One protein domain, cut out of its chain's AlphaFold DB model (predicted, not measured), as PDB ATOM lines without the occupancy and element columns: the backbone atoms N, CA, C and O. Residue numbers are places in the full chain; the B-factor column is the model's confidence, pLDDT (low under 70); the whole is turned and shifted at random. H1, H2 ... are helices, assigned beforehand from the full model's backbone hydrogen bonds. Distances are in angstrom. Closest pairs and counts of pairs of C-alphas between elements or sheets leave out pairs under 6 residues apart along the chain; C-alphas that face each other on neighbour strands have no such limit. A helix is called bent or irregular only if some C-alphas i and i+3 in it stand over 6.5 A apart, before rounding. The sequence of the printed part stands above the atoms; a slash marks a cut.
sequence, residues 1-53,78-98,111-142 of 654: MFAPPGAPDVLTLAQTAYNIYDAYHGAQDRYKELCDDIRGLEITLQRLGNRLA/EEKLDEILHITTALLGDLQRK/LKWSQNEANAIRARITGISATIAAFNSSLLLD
ATOM      1  N   MET A   1     167.700 192.695 157.906       40.12
ATOM      2  CA  MET A   1     167.983 191.989 159.181       40.12
ATOM      3  C   MET A   1     166.635 191.511 159.714       40.12
ATOM      4  O   MET A   1     165.684 192.262 159.563       40.12
ATOM      5  N   PHE A   2     166.488 190.280 160.220       29.11
ATOM      6  CA  PHE A   2     165.204 189.850 160.805       29.11
ATOM      7  C   PHE A   2     164.895 190.709 162.039       29.11
ATOM      8  O   PHE A   2     165.799 190.952 162.843       29.11
ATOM      9  N   ALA A   3     163.645 191.165 162.154       28.50
ATOM     10  CA  ALA A   3     163.133 191.930 163.287       28.50
ATOM     11  C   ALA A   3     163.503 191.261 164.634       28.50
ATOM     12  O   ALA A   3     163.640 190.032 164.693       28.50
ATOM     13  N   PRO A   4     163.703 192.043 165.714       28.19
ATOM     14  CA  PRO A   4     164.181 191.535 166.997       28.19
ATOM     15  C   PRO A   4     163.291 190.401 167.537       28.19
ATOM     16  O   PRO A   4     162.083 190.376 167.277       28.19
ATOM     17  N   PRO A   5     163.867 189.452 168.301       30.06
ATOM     18  CA  PRO A   5     163.181 188.240 168.728       30.06
ATOM     19  C   PRO A   5     161.986 188.603 169.615       30.06
ATOM     20  O   PRO A   5     162.149 188.999 170.767       30.06
ATOM     21  N   GLY A   6     160.783 188.494 169.048       42.19
ATOM     22  CA  GLY A   6     159.521 188.836 169.706       42.19
ATOM     23  C   GLY A   6     158.579 189.724 168.885       42.19
ATOM     24  O   GLY A   6     157.400 189.789 169.226       42.19
ATOM     25  N   ALA A   7     159.041 190.369 167.807       40.06
ATOM     26  CA  ALA A   7     158.158 191.071 166.871       40.06
ATOM     27  C   ALA A   7     157.557 190.077 165.849       40.06
ATOM     28  O   ALA A   7     158.306 189.280 165.278       40.06
ATOM     29  N   PRO A   8     156.228 190.062 165.626       54.47
ATOM     30  CA  PRO A   8     155.607 189.148 164.671       54.47
ATOM     31  C   PRO A   8     156.014 189.502 163.231       54.47
ATOM     32  O   PRO A   8     155.824 190.631 162.788       54.47
ATOM     33  N   ASP A   9     156.549 188.525 162.492       68.88
ATOM     34  CA  ASP A   9     156.790 188.622 161.046       68.88
ATOM     35  C   ASP A   9     155.466 188.883 160.291       68.88
ATOM     36  O   ASP A   9     154.398 188.433 160.721       68.88
ATOM     37  N   VAL A  10     155.508 189.572 159.149       73.88
ATOM     38  CA  VAL A  10     154.334 189.940 158.332       73.88
ATOM     39  C   VAL A  10     153.475 188.711 158.007       73.88
ATOM     40  O   VAL A  10     152.245 188.769 158.066       73.88
ATOM     41  N   LEU A  11     154.106 187.564 157.735       72.94
ATOM     42  CA  LEU A  11     153.405 186.302 157.478       72.94
ATOM     43  C   LEU A  11     152.724 185.731 158.733       72.94
ATOM     44  O   LEU A  11     151.647 185.143 158.641       72.94
ATOM     45  N   THR A  12     153.292 185.951 159.921       79.38
ATOM     46  CA  THR A  12     152.645 185.568 161.187       79.38
ATOM     47  C   THR A  12     151.445 186.459 161.514       79.38
ATOM     48  O   THR A  12     150.452 185.974 162.064       79.38
ATOM     49  N   LEU A  13     151.473 187.733 161.103       79.88
ATOM     50  CA  LEU A  13     150.307 188.615 161.181       79.88
ATOM     51  C   LEU A  13     149.217 188.198 160.192       79.88
ATOM     52  O   LEU A  13     148.051 188.164 160.577       79.88
ATOM     53  N   ALA A  14     149.577 187.796 158.968       78.88
ATOM     54  CA  ALA A  14     148.623 187.244 158.003       78.88
ATOM     55  C   ALA A  14     147.942 185.976 158.548       78.88
ATOM     56  O   ALA A  14     146.717 185.870 158.537       78.88
ATOM     57  N   GLN A  15     148.713 185.059 159.142       82.69
ATOM     58  CA  GLN A  15     148.154 183.862 159.775       82.69
ATOM     59  C   GLN A  15     147.236 184.204 160.959       82.69
ATOM     60  O   GLN A  15     146.185 183.588 161.138       82.69
ATOM     61  N   THR A  16     147.605 185.200 161.766       81.25
ATOM     62  CA  THR A  16     146.758 185.692 162.863       81.25
ATOM     63  C   THR A  16     145.453 186.289 162.331       81.25
ATOM     64  O   THR A  16     144.385 185.977 162.857       81.25
ATOM     65  N   ALA A  17     145.512 187.081 161.256       81.81
ATOM     66  CA  ALA A  17     144.339 187.642 160.592       81.81
ATOM     67  C   ALA A  17     143.424 186.549 160.019       81.81
ATOM     68  O   ALA A  17     142.212 186.628 160.204       81.81
ATOM     69  N   TYR A  18     143.986 185.488 159.428       83.38
ATOM     70  CA  TYR A  18     143.222 184.322 158.974       83.38
ATOM     71  C   TYR A  18     142.503 183.616 160.129       83.38
ATOM     72  O   TYR A  18     141.318 183.317 160.030       83.38
ATOM     73  N   ASN A  19     143.195 183.376 161.245       81.69
ATOM     74  CA  ASN A  19     142.602 182.709 162.407       81.69
ATOM     75  C   ASN A  19     141.459 183.537 163.015       81.69
ATOM     76  O   ASN A  19     140.453 182.986 163.463       81.69
ATOM     77  N   ILE A  20     141.603 184.865 163.016       78.75
ATOM     78  CA  ILE A  20     140.535 185.783 163.413       78.75
ATOM     79  C   ILE A  20     139.399 185.704 162.390       78.75
ATOM     80  O   ILE A  20     138.264 185.475 162.779       78.75
ATOM     81  N   TYR A  21     139.676 185.803 161.093       81.94
ATOM     82  CA  TYR A  21     138.654 185.638 160.061       81.94
ATOM     83  C   TYR A  21     137.869 184.326 160.227       81.94
ATOM     84  O   TYR A  21     136.644 184.366 160.256       81.94
ATOM     85  N   ASP A  22     138.539 183.186 160.410       77.69
ATOM     86  CA  ASP A  22     137.897 181.875 160.572       77.69
ATOM     87  C   ASP A  22     136.990 181.829 161.814       77.69
ATOM     88  O   ASP A  22     135.875 181.307 161.767       77.69
ATOM     89  N   ALA A  23     137.406 182.473 162.911       71.25
ATOM     90  CA  ALA A  23     136.577 182.616 164.108       71.25
ATOM     91  C   ALA A  23     135.333 183.497 163.874       71.25
ATOM     92  O   ALA A  23     134.270 183.235 164.445       71.25
ATOM     93  N   TYR A  24     135.439 184.523 163.027       69.56
ATOM     94  CA  TYR A  24     134.355 185.459 162.709       69.56
ATOM     95  C   TYR A  24     133.519 185.035 161.480       69.56
ATOM     96  O   TYR A  24     132.433 185.571 161.270       69.56
ATOM     97  N   HIS A  25     133.948 184.039 160.697       66.19
ATOM     98  CA  HIS A  25     133.302 183.609 159.445       66.19
ATOM     99  C   HIS A  25     131.865 183.077 159.639       66.19
ATOM    100  O   HIS A  25     131.083 183.028 158.693       66.19
ATOM    101  N   GLY A  26     131.498 182.717 160.874       61.12
ATOM    102  CA  GLY A  26     130.136 182.343 161.276       61.12
ATOM    103  C   GLY A  26     129.388 183.402 162.098       61.12
ATOM    104  O   GLY A  26     128.412 183.059 162.760       61.12
ATOM    105  N   ALA A  27     129.859 184.649 162.155       64.38
ATOM    106  CA  ALA A  27     129.190 185.726 162.884       64.38
ATOM    107  C   ALA A  27     127.896 186.197 162.185       64.38
ATOM    108  O   ALA A  27     127.654 185.907 161.018       64.38
ATOM    109  N   GLN A  28     127.055 186.938 162.914       64.88
ATOM    110  CA  GLN A  28     125.807 187.519 162.394       64.88
ATOM    111  C   GLN A  28     126.058 188.425 161.175       64.88
ATOM    112  O   GLN A  28     127.036 189.171 161.172       64.88
ATOM    113  N   ASP A  29     125.120 188.450 160.218       66.81
ATOM    114  CA  ASP A  29     125.240 189.170 158.934       66.81
ATOM    115  C   ASP A  29     125.672 190.641 159.059       66.81
ATOM    116  O   ASP A  29     126.418 191.139 158.222       66.81
ATOM    117  N   ARG A  30     125.294 191.331 160.145       64.88
ATOM    118  CA  ARG A  30     125.715 192.719 160.426       64.88
ATOM    119  C   ARG A  30     127.232 192.925 160.555       64.88
ATOM    120  O   ARG A  30     127.694 194.059 160.482       64.88
ATOM    121  N   TYR A  31     127.999 191.856 160.769       69.62
ATOM    122  CA  TYR A  31     129.462 191.884 160.836       69.62
ATOM    123  C   TYR A  31     130.122 191.242 159.617       69.62
ATOM    124  O   TYR A  31     131.346 191.175 159.573       69.62
ATOM    125  N   LYS A  32     129.346 190.801 158.619       77.06
ATOM    126  CA  LYS A  32     129.875 190.171 157.407       77.06
ATOM    127  C   LYS A  32     130.881 191.071 156.695       77.06
ATOM    128  O   LYS A  32     131.964 190.616 156.359       77.06
ATOM    129  N   GLU A  33     130.563 192.357 156.571       79.06
ATOM    130  CA  GLU A  33     131.463 193.330 155.946       79.06
ATOM    131  C   GLU A  33     132.783 193.482 156.717       79.06
ATOM    132  O   GLU A  33     133.846 193.567 156.117       79.06
ATOM    133  N   LEU A  34     132.740 193.436 158.052       80.69
ATOM    134  CA  LEU A  34     133.948 193.424 158.874       80.69
ATOM    135  C   LEU A  34     134.749 192.123 158.684       80.69
ATOM    136  O   LEU A  34     135.974 192.169 158.647       80.69
ATOM    137  N   CYS A  35     134.088 190.968 158.568       80.50
ATOM    138  CA  CYS A  35     134.761 189.697 158.283       80.50
ATOM    139  C   CYS A  35     135.454 189.726 156.917       80.50
ATOM    140  O   CYS A  35     136.599 189.287 156.803       80.50
ATOM    141  N   ASP A  36     134.780 190.263 155.902       81.94
ATOM    142  CA  ASP A  36     135.329 190.426 154.559       81.94
ATOM    143  C   ASP A  36     136.520 191.401 154.568       81.94
ATOM    144  O   ASP A  36     137.542 191.113 153.950       81.94
ATOM    145  N   ASP A  37     136.460 192.477 155.361       83.62
ATOM    146  CA  ASP A  37     137.579 193.409 155.552       83.62
ATOM    147  C   ASP A  37     138.779 192.748 156.262       83.62
ATOM    148  O   ASP A  37     139.925 192.954 155.860       83.62
ATOM    149  N   ILE A  38     138.552 191.902 157.278       82.62
ATOM    150  CA  ILE A  38     139.623 191.136 157.950       82.62
ATOM    151  C   ILE A  38     140.273 190.148 156.968       82.62
ATOM    152  O   ILE A  38     141.495 189.993 156.970       82.62
ATOM    153  N   ARG A  39     139.478 189.516 156.094       84.75
ATOM    154  CA  ARG A  39     139.999 188.661 155.019       84.75
ATOM    155  C   ARG A  39     140.774 189.464 153.977       84.75
ATOM    156  O   ARG A  39     141.820 189.021 153.516       84.75
ATOM    157  N   GLY A  40     140.294 190.651 153.624       80.75
ATOM    158  CA  GLY A  40     141.017 191.585 152.765       80.75
ATOM    159  C   GLY A  40     142.389 191.936 153.345       80.75
ATOM    160  O   GLY A  40     143.397 191.838 152.643       80.75
ATOM    161  N   LEU A  41     142.444 192.245 154.644       82.00
ATOM    162  CA  LEU A  41     143.690 192.526 155.357       82.00
ATOM    163  C   LEU A  41     144.650 191.327 155.332       82.00
ATOM    164  O   LEU A  41     145.828 191.502 155.026       82.00
ATOM    165  N   GLU A  42     144.154 190.113 155.580       86.44
ATOM    166  CA  GLU A  42     144.940 188.874 155.491       86.44
ATOM    167  C   GLU A  42     145.609 188.716 154.122       86.44
ATOM    168  O   GLU A  42     146.832 188.578 154.050       86.44
ATOM    169  N   ILE A  43     144.843 188.858 153.038       76.19
ATOM    170  CA  ILE A  43     145.361 188.770 151.668       76.19
ATOM    171  C   ILE A  43     146.427 189.847 151.413       76.19
ATOM    172  O   ILE A  43     147.453 189.571 150.785       76.19
ATOM    173  N   THR A  44     146.215 191.082 151.883       79.50
ATOM    174  CA  THR A  44     147.195 192.168 151.693       79.50
ATOM    175  C   THR A  44     148.499 191.928 152.458       79.50
ATOM    176  O   THR A  44     149.573 192.138 151.890       79.50
ATOM    177  N   LEU A  45     148.431 191.414 153.690       77.56
ATOM    178  CA  LEU A  45     149.602 191.049 154.491       77.56
ATOM    179  C   LEU A  45     150.336 189.848 153.891       77.56
ATOM    180  O   LEU A  45     151.559 189.864 153.799       77.56
ATOM    181  N   GLN A  46     149.611 188.837 153.408       75.81
ATOM    182  CA  GLN A  46     150.210 187.674 152.754       75.81
ATOM    183  C   GLN A  46     150.959 188.076 151.475       75.81
ATOM    184  O   GLN A  46     152.079 187.625 151.232       75.81
ATOM    185  N   ARG A  47     150.380 188.981 150.672       74.69
ATOM    186  CA  ARG A  47     151.051 189.554 149.496       74.69
ATOM    187  C   ARG A  47     152.297 190.346 149.883       74.69
ATOM    188  O   ARG A  47     153.323 190.173 149.232       74.69
ATOM    189  N   LEU A  48     152.230 191.174 150.927       74.12
ATOM    190  CA  LEU A  48     153.384 191.935 151.413       74.12
ATOM    191  C   LEU A  48     154.507 191.006 151.902       74.12
ATOM    192  O   LEU A  48     155.648 191.161 151.477       74.12
ATOM    193  N   GLY A  49     154.181 190.003 152.721       66.75
ATOM    194  CA  GLY A  49     155.146 189.027 153.235       66.75
ATOM    195  C   GLY A  49     155.812 188.216 152.123       66.75
ATOM    196  O   GLY A  49     157.031 188.082 152.102       66.75
ATOM    197  N   ASN A  50     155.043 187.763 151.130       65.31
ATOM    198  CA  ASN A  50     155.592 187.061 149.967       65.31
ATOM    199  C   ASN A  50     156.510 187.957 149.117       65.31
ATOM    200  O   ASN A  50     157.503 187.474 148.574       65.31
ATOM    201  N   ARG A  51     156.215 189.260 149.003       66.12
ATOM    202  CA  ARG A  51     157.083 190.221 148.299       66.12
ATOM    203  C   ARG A  51     158.377 190.495 149.065       66.12
ATOM    204  O   ARG A  51     159.436 190.499 148.452       66.12
ATOM    205  N   LEU A  52     158.313 190.645 150.386       64.75
ATOM    206  CA  LEU A  52     159.504 190.801 151.230       64.75
ATOM    207  C   LEU A  52     160.374 189.530 151.240       64.75
ATOM    208  O   LEU A  52     161.595 189.630 151.223       64.75
ATOM    209  N   ALA A  53     159.767 188.339 151.182       56.75
ATOM    210  CA  ALA A  53     160.484 187.062 151.111       56.75
ATOM    211  C   ALA A  53     161.138 186.783 149.743       56.75
ATOM    212  O   ALA A  53     162.066 185.981 149.656       56.75
ATOM    213  N   GLU A  78     162.312 200.947 156.555       64.06
ATOM    214  CA  GLU A  78     162.276 200.079 157.739       64.06
ATOM    215  C   GLU A  78     161.392 200.693 158.831       64.06
ATOM    216  O   GLU A  78     160.511 200.008 159.341       64.06
ATOM    217  N   GLU A  79     161.506 202.001 159.088       68.69
ATOM    218  CA  GLU A  79     160.649 202.699 160.057       68.69
ATOM    219  C   GLU A  79     159.158 202.626 159.682       68.69
ATOM    220  O   GLU A  79     158.304 202.405 160.540       68.69
ATOM    221  N   LYS A  80     158.830 202.738 158.386       72.19
ATOM    222  CA  LYS A  80     157.452 202.594 157.882       72.19
ATOM    223  C   LYS A  80     156.939 201.159 157.953       72.19
ATOM    224  O   LYS A  80     155.754 200.951 158.211       72.19
ATOM    225  N   LEU A  81     157.796 200.169 157.701       75.81
ATOM    226  CA  LEU A  81     157.428 198.761 157.840       75.81
ATOM    227  C   LEU A  81     157.169 198.420 159.310       75.81
ATOM    228  O   LEU A  81     156.158 197.784 159.608       75.81
ATOM    229  N   ASP A  82     158.013 198.899 160.221       76.75
ATOM    230  CA  ASP A  82     157.832 198.737 161.664       76.75
ATOM    231  C   ASP A  82     156.566 199.446 162.161       76.75
ATOM    232  O   ASP A  82     155.824 198.888 162.972       76.75
ATOM    233  N   GLU A  83     156.248 200.628 161.628       79.56
ATOM    234  CA  GLU A  83     154.987 201.322 161.902       79.56
ATOM    235  C   GLU A  83     153.773 200.493 161.437       79.56
ATOM    236  O   GLU A  83     152.825 200.287 162.203       79.56
ATOM    237  N   ILE A  84     153.814 199.940 160.217       80.38
ATOM    238  CA  ILE A  84     152.762 199.055 159.690       80.38
ATOM    239  C   ILE A  84     152.616 197.809 160.571       80.38
ATOM    240  O   ILE A  84     151.492 197.446 160.937       80.38
ATOM    241  N   LEU A  85     153.725 197.165 160.940       81.50
ATOM    242  CA  LEU A  85     153.739 195.989 161.810       81.50
ATOM    243  C   LEU A  85     153.154 196.314 163.186       81.50
ATOM    244  O   LEU A  85     152.320 195.559 163.691       81.50
ATOM    245  N   HIS A  86     153.525 197.450 163.773       83.06
ATOM    246  CA  HIS A  86     153.044 197.877 165.082       83.06
ATOM    247  C   HIS A  86     151.532 198.142 165.078       83.06
ATOM    248  O   HIS A  86     150.801 197.588 165.906       83.06
ATOM    249  N   ILE A  87     151.036 198.922 164.110       83.44
ATOM    250  CA  ILE A  87     149.609 199.266 163.998       83.44
ATOM    251  C   ILE A  87     148.770 198.016 163.694       83.44
ATOM    252  O   ILE A  87     147.701 197.824 164.285       83.44
ATOM    253  N   THR A  88     149.264 197.134 162.819       82.19
ATOM    254  CA  THR A  88     148.597 195.871 162.466       82.19
ATOM    255  C   THR A  88     148.547 194.917 163.656       82.19
ATOM    256  O   THR A  88     147.491 194.358 163.951       82.19
ATOM    257  N   THR A  89     149.647 194.776 164.398       85.38
ATOM    258  CA  THR A  89     149.703 193.933 165.602       85.38
ATOM    259  C   THR A  89     148.738 194.431 166.674       85.38
ATOM    260  O   THR A  89     148.010 193.632 167.265       85.38
ATOM    261  N   ALA A  90     148.675 195.748 166.902       84.44
ATOM    262  CA  ALA A  90     147.738 196.338 167.854       84.44
ATOM    263  C   ALA A  90     146.276 196.064 167.460       84.44
ATOM    264  O   ALA A  90     145.475 195.659 168.301       84.44
ATOM    265  N   LEU A  91     145.936 196.217 166.173       86.06
ATOM    266  CA  LEU A  91     144.590 195.943 165.666       86.06
ATOM    267  C   LEU A  91     144.207 194.460 165.788       86.06
ATOM    268  O   LEU A  91     143.125 194.148 166.287       86.06
ATOM    269  N   LEU A  92     145.074 193.541 165.350       83.50
ATOM    270  CA  LEU A  92     144.810 192.102 165.442       83.50
ATOM    271  C   LEU A  92     144.739 191.642 166.907       83.50
ATOM    272  O   LEU A  92     143.905 190.804 167.245       83.50
ATOM    273  N   GLY A  93     145.530 192.244 167.799       81.50
ATOM    274  CA  GLY A  93     145.447 192.020 169.241       81.50
ATOM    275  C   GLY A  93     144.119 192.487 169.849       81.50
ATOM    276  O   GLY A  93     143.516 191.756 170.638       81.50
ATOM    277  N   ASP A  94     143.620 193.665 169.456       81.25
ATOM    278  CA  ASP A  94     142.294 194.157 169.858       81.25
ATOM    279  C   ASP A  94     141.184 193.198 169.393       81.25
ATOM    280  O   ASP A  94     140.299 192.835 170.175       81.25
ATOM    281  N   LEU A  95     141.268 192.737 168.141       78.69
ATOM    282  CA  LEU A  95     140.337 191.780 167.539       78.69
ATOM    283  C   LEU A  95     140.343 190.426 168.254       78.69
ATOM    284  O   LEU A  95     139.278 189.863 168.525       78.69
ATOM    285  N   GLN A  96     141.530 189.923 168.597       81.06
ATOM    286  CA  GLN A  96     141.717 188.632 169.251       81.06
ATOM    287  C   GLN A  96     141.237 188.644 170.707       81.06
ATOM    288  O   GLN A  96     140.577 187.700 171.135       81.06
ATOM    289  N   ARG A  97     141.480 189.723 171.468       77.75
ATOM    290  CA  ARG A  97     140.986 189.866 172.858       77.75
ATOM    291  C   ARG A  97     139.461 189.871 172.959       77.75
ATOM    292  O   ARG A  97     138.911 189.594 174.023       77.75
ATOM    293  N   LYS A  98     138.775 190.227 171.872       71.44
ATOM    294  CA  LYS A  98     137.309 190.261 171.797       71.44
ATOM    295  C   LYS A  98     136.700 188.914 171.395       71.44
ATOM    296  O   LYS A  98     135.478 188.781 171.454       71.44
ATOM    297  N   LEU A 111     129.049 188.340 169.182       56.59
ATOM    298  CA  LEU A 111     130.018 189.419 169.330       56.59
ATOM    299  C   LEU A 111     129.291 190.643 169.906       56.59
ATOM    300  O   LEU A 111     128.377 191.193 169.283       56.59
ATOM    301  N   LYS A 112     129.666 191.041 171.129       59.69
ATOM    302  CA  LYS A 112     129.179 192.258 171.800       59.69
ATOM    303  C   LYS A 112     129.878 193.489 171.223       59.69
ATOM    304  O   LYS A 112     130.608 194.175 171.928       59.69
ATOM    305  N   TRP A 113     129.726 193.699 169.927       66.25
ATOM    306  CA  TRP A 113     130.224 194.890 169.265       66.25
ATOM    307  C   TRP A 113     129.059 195.858 169.100       66.25
ATOM    308  O   TRP A 113     127.942 195.461 168.764       66.25
ATOM    309  N   SER A 114     129.291 197.132 169.370       72.81
ATOM    310  CA  SER A 114     128.412 198.172 168.849       72.81
ATOM    311  C   SER A 114     128.715 198.390 167.362       72.81
ATOM    312  O   SER A 114     129.838 198.168 166.905       72.81
ATOM    313  N   GLN A 115     127.727 198.850 166.588       70.25
ATOM    314  CA  GLN A 115     127.939 199.164 165.168       70.25
ATOM    315  C   GLN A 115     129.027 200.236 164.981       70.25
ATOM    316  O   GLN A 115     129.802 200.184 164.031       70.25
ATOM    317  N   ASN A 116     129.131 201.168 165.933       78.00
ATOM    318  CA  ASN A 116     130.151 202.213 165.934       78.00
ATOM    319  C   ASN A 116     131.562 201.638 166.122       78.00
ATOM    320  O   ASN A 116     132.484 202.063 165.434       78.00
ATOM    321  N   GLU A 117     131.735 200.644 166.999       77.12
ATOM    322  CA  GLU A 117     133.018 199.948 167.166       77.12
ATOM    323  C   GLU A 117     133.386 199.132 165.920       77.12
ATOM    324  O   GLU A 117     134.538 199.169 165.488       77.12
ATOM    325  N   ALA A 118     132.414 198.447 165.304       77.88
ATOM    326  CA  ALA A 118     132.637 197.710 164.060       77.88
ATOM    327  C   ALA A 118     133.094 198.641 162.930       77.88
ATOM    328  O   ALA A 118     134.116 198.386 162.297       77.88
ATOM    329  N   ASN A 119     132.400 199.763 162.733       78.44
ATOM    330  CA  ASN A 119     132.756 200.754 161.718       78.44
ATOM    331  C   ASN A 119     134.119 201.410 161.997       78.44
ATOM    332  O   ASN A 119     134.903 201.603 161.069       78.44
ATOM    333  N   ALA A 120     134.447 201.695 163.262       82.94
ATOM    334  CA  ALA A 120     135.757 202.229 163.639       82.94
ATOM    335  C   ALA A 120     136.898 201.247 163.319       82.94
ATOM    336  O   ALA A 120     137.964 201.652 162.857       82.94
ATOM    337  N   ILE A 121     136.675 199.947 163.521       82.62
ATOM    338  CA  ILE A 121     137.656 198.904 163.203       82.62
ATOM    339  C   ILE A 121     137.811 198.729 161.691       82.62
ATOM    340  O   ILE A 121     138.939 198.649 161.213       82.62
ATOM    341  N   ARG A 122     136.721 198.762 160.922       84.94
ATOM    342  CA  ARG A 122     136.777 198.734 159.450       84.94
ATOM    343  C   ARG A 122     137.540 199.926 158.873       84.94
ATOM    344  O   ARG A 122     138.375 199.755 157.987       84.94
ATOM    345  N   ALA A 123     137.333 201.120 159.431       82.44
ATOM    346  CA  ALA A 123     138.101 202.306 159.058       82.44
ATOM    347  C   ALA A 123     139.604 202.128 159.346       82.44
ATOM    348  O   ALA A 123     140.436 202.471 158.507       82.44
ATOM    349  N   ARG A 124     139.966 201.519 160.488       84.50
ATOM    350  CA  ARG A 124     141.364 201.171 160.812       84.50
ATOM    351  C   ARG A 124     141.944 200.139 159.835       84.50
ATOM    352  O   ARG A 124     143.063 200.338 159.375       84.50
ATOM    353  N   ILE A 125     141.199 199.087 159.480       83.62
ATOM    354  CA  ILE A 125     141.623 198.077 158.485       83.62
ATOM    355  C   ILE A 125     141.877 198.729 157.121       83.62
ATOM    356  O   ILE A 125     142.898 198.471 156.481       83.62
ATOM    357  N   THR A 126     140.969 199.608 156.698       81.38
ATOM    358  CA  THR A 126     141.091 200.347 155.436       81.38
ATOM    359  C   THR A 126     142.326 201.250 155.452       81.38
ATOM    360  O   THR A 126     143.097 201.256 154.495       81.38
ATOM    361  N   GLY A 127     142.571 201.952 156.567       78.25
ATOM    362  CA  GLY A 127     143.765 202.777 156.757       78.25
ATOM    363  C   GLY A 127     145.068 201.977 156.678       78.25
ATOM    364  O   GLY A 127     145.982 202.382 155.967       78.25
ATOM    365  N   ILE A 128     145.133 200.811 157.327       80.06
ATOM    366  CA  ILE A 128     146.299 199.912 157.263       80.06
ATOM    367  C   ILE A 128     146.501 199.366 155.843       80.06
ATOM    368  O   ILE A 128     147.621 199.292 155.348       80.06
ATOM    369  N   SER A 129     145.421 199.017 155.146       81.25
ATOM    370  CA  SER A 129     145.508 198.543 153.759       81.25
ATOM    371  C   SER A 129     146.048 199.634 152.828       81.25
ATOM    372  O   SER A 129     146.854 199.351 151.939       81.25
ATOM    373  N   ALA A 130     145.664 200.893 153.061       74.69
ATOM    374  CA  ALA A 130     146.182 202.041 152.326       74.69
ATOM    375  C   ALA A 130     147.667 202.310 152.627       74.69
ATOM    376  O   ALA A 130     148.432 202.569 151.697       74.69
ATOM    377  N   THR A 131     148.110 202.196 153.886       76.25
ATOM    378  CA  THR A 131     149.538 202.347 154.229       76.25
ATOM    379  C   THR A 131     150.384 201.208 153.659       76.25
ATOM    380  O   THR A 131     151.453 201.472 153.112       76.25
ATOM    381  N   ILE A 132     149.882 199.967 153.658       76.62
ATOM    382  CA  ILE A 132     150.518 198.822 152.981       76.62
ATOM    383  C   ILE A 132     150.608 199.054 151.466       76.62
ATOM    384  O   ILE A 132     151.623 198.723 150.853       76.62
ATOM    385  N   ALA A 133     149.573 199.610 150.833       71.50
ATOM    386  CA  ALA A 133     149.590 199.917 149.404       71.50
ATOM    387  C   ALA A 133     150.600 201.030 149.064       71.50
ATOM    388  O   ALA A 133     151.357 200.904 148.095       71.50
ATOM    389  N   ALA A 134     150.667 202.083 149.885       71.62
ATOM    390  CA  ALA A 134     151.646 203.157 149.745       71.62
ATOM    391  C   ALA A 134     153.084 202.641 149.929       71.62
ATOM    392  O   ALA A 134     153.953 202.951 149.117       71.62
ATOM    393  N   PHE A 135     153.315 201.782 150.925       71.38
ATOM    394  CA  PHE A 135     154.604 201.124 151.146       71.38
ATOM    395  C   PHE A 135     154.990 200.186 149.993       71.38
ATOM    396  O   PHE A 135     156.105 200.222 149.485       71.38
ATOM    397  N   ASN A 136     154.049 199.390 149.483       67.25
ATOM    398  CA  ASN A 136     154.277 198.559 148.296       67.25
ATOM    399  C   ASN A 136     154.638 199.376 147.048       67.25
ATOM    400  O   ASN A 136     155.321 198.858 146.164       67.25
ATOM    401  N   SER A 137     154.150 200.614 146.964       64.44
ATOM    402  CA  SER A 137     154.465 201.543 145.880       64.44
ATOM    403  C   SER A 137     155.837 202.194 146.074       64.44
ATOM    404  O   SER A 137     156.547 202.386 145.093       64.44
ATOM    405  N   SER A 138     156.267 202.460 147.316       59.59
ATOM    406  CA  SER A 138     157.632 202.935 147.592       59.59
ATOM    407  C   SER A 138     158.684 201.846 147.365       59.59
ATOM    408  O   SER A 138     159.724 202.130 146.782       59.59
ATOM    409  N   LEU A 139     158.374 200.580 147.677       59.25
ATOM    410  CA  LEU A 139     159.223 199.430 147.323       59.25
ATOM    411  C   LEU A 139     159.414 199.252 145.804       59.25
ATOM    412  O   LEU A 139     160.385 198.632 145.380       59.25
ATOM    413  N   LEU A 140     158.480 199.753 144.986       50.66
ATOM    414  CA  LEU A 140     158.589 199.747 143.523       50.66
ATOM    415  C   LEU A 140     159.454 200.900 142.990       50.66
ATOM    416  O   LEU A 140     160.016 200.761 141.910       50.66
ATOM    417  N   LEU A 141     159.572 202.007 143.730       38.50
ATOM    418  CA  LEU A 141     160.370 203.180 143.349       38.50
ATOM    419  C   LEU A 141     161.866 202.995 143.652       38.50
ATOM    420  O   LEU A 141     162.687 203.383 142.829       38.50
ATOM    421  N   ASP A 142     162.228 202.306 144.739       36.94
ATOM    422  CA  ASP A 142     163.643 202.042 145.079       36.94
ATOM    423  C   ASP A 142     164.311 200.963 144.203       36.94
ATOM    424  O   ASP A 142     165.527 200.792 144.239       36.94
TER     425      ASP A 142
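Overview. This is residues 1 to 53, 78 to 98 and 111 to 142 of the 654 residues of an uncharacterized protein of Talaromyces marneffei (strain ATCC 18224 / CBS 334.59 / QM 7333) (UniProt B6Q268). Four helices lie side by side in an up-and-down bundle, each running against the one before it in the chain, and they make a four-cornered ring in the order H4, H2, H1, H3. The longest helix, H4, touches H2 and H3, while H1 sits at the corner across from it; residues 1 to 9, with no named element, lead into H1. The printed part has 106 residues with four named helices, H1 to H4 along the chain, and no named strand, and its class is all helix. The whole is compact, with a radius of gyration of the C-alphas of 14.0 A, and elongated, spanning 43 by 28 by 19 A.

Along the chain. Begin with H4, residues 115 to 141: find C-alpha 115 at (127.939, 199.164, 165.168), and from there the helix runs 39.3 A to C-alpha 141 at (160.370, 203.180, 143.349). H2, residues 29 to 53, is 36.2 A long; it is irregular, with C-alphas 30 and 33 7.3 A apart, and its line is a rough one. H3, residues 78 to 97, measures 28.0 A. For H1, residues 10 to 24, look for C-alpha 10 at (154.334, 189.940, 158.332); the helix ends 20.9 A away at C-alpha 24.

Arrangement. Start again from H4, which touches H2, closest at the C-alphas of Arg 122 and Leu 34, 6.0 A apart; they run the same way at a shallow tilt of 21 degrees. H4 also touches H3, closest at the C-alphas of Ile 128 and Ile 84, 7.0 A apart, and these two run opposite ways at a shallow tilt of 24 degrees. Move on from H2 to H1: they touch and form a helical hairpin, opposite ways at a shallow tilt of 18 degrees, with the C-alphas of Glu 42 and Ala 14 closest at 4.7 A. H1 touches H3 as well, the same way at a shallow tilt of 23 degrees, closest at the C-alphas of Ile 20 and Gln 96, 6.6 A apart. H2 and H3 are near each other, and H1 and H4 are apart. In the backbones of H1, H3 and H4, every O i to N i+4 pair is within hydrogen-bond range; in H2, 19 of 21 are.

Size, cuts and confidence. The two C-alphas farthest apart are those of Lys 112 and Asp 142, 44.7 A. Two cuts break the printed part: residues 54 to 77 are missing between C-alphas 53 and 78, 14.7 A apart, and residues 99 to 110 between C-alphas 98 and 111, 7.7 A apart. The link from H1 to H2 is tight. The mean pLDDT of the printed part is 71.8, and 34 residues are under 70, among them residues 1 to 9, 24 to 31 and 136 to 142.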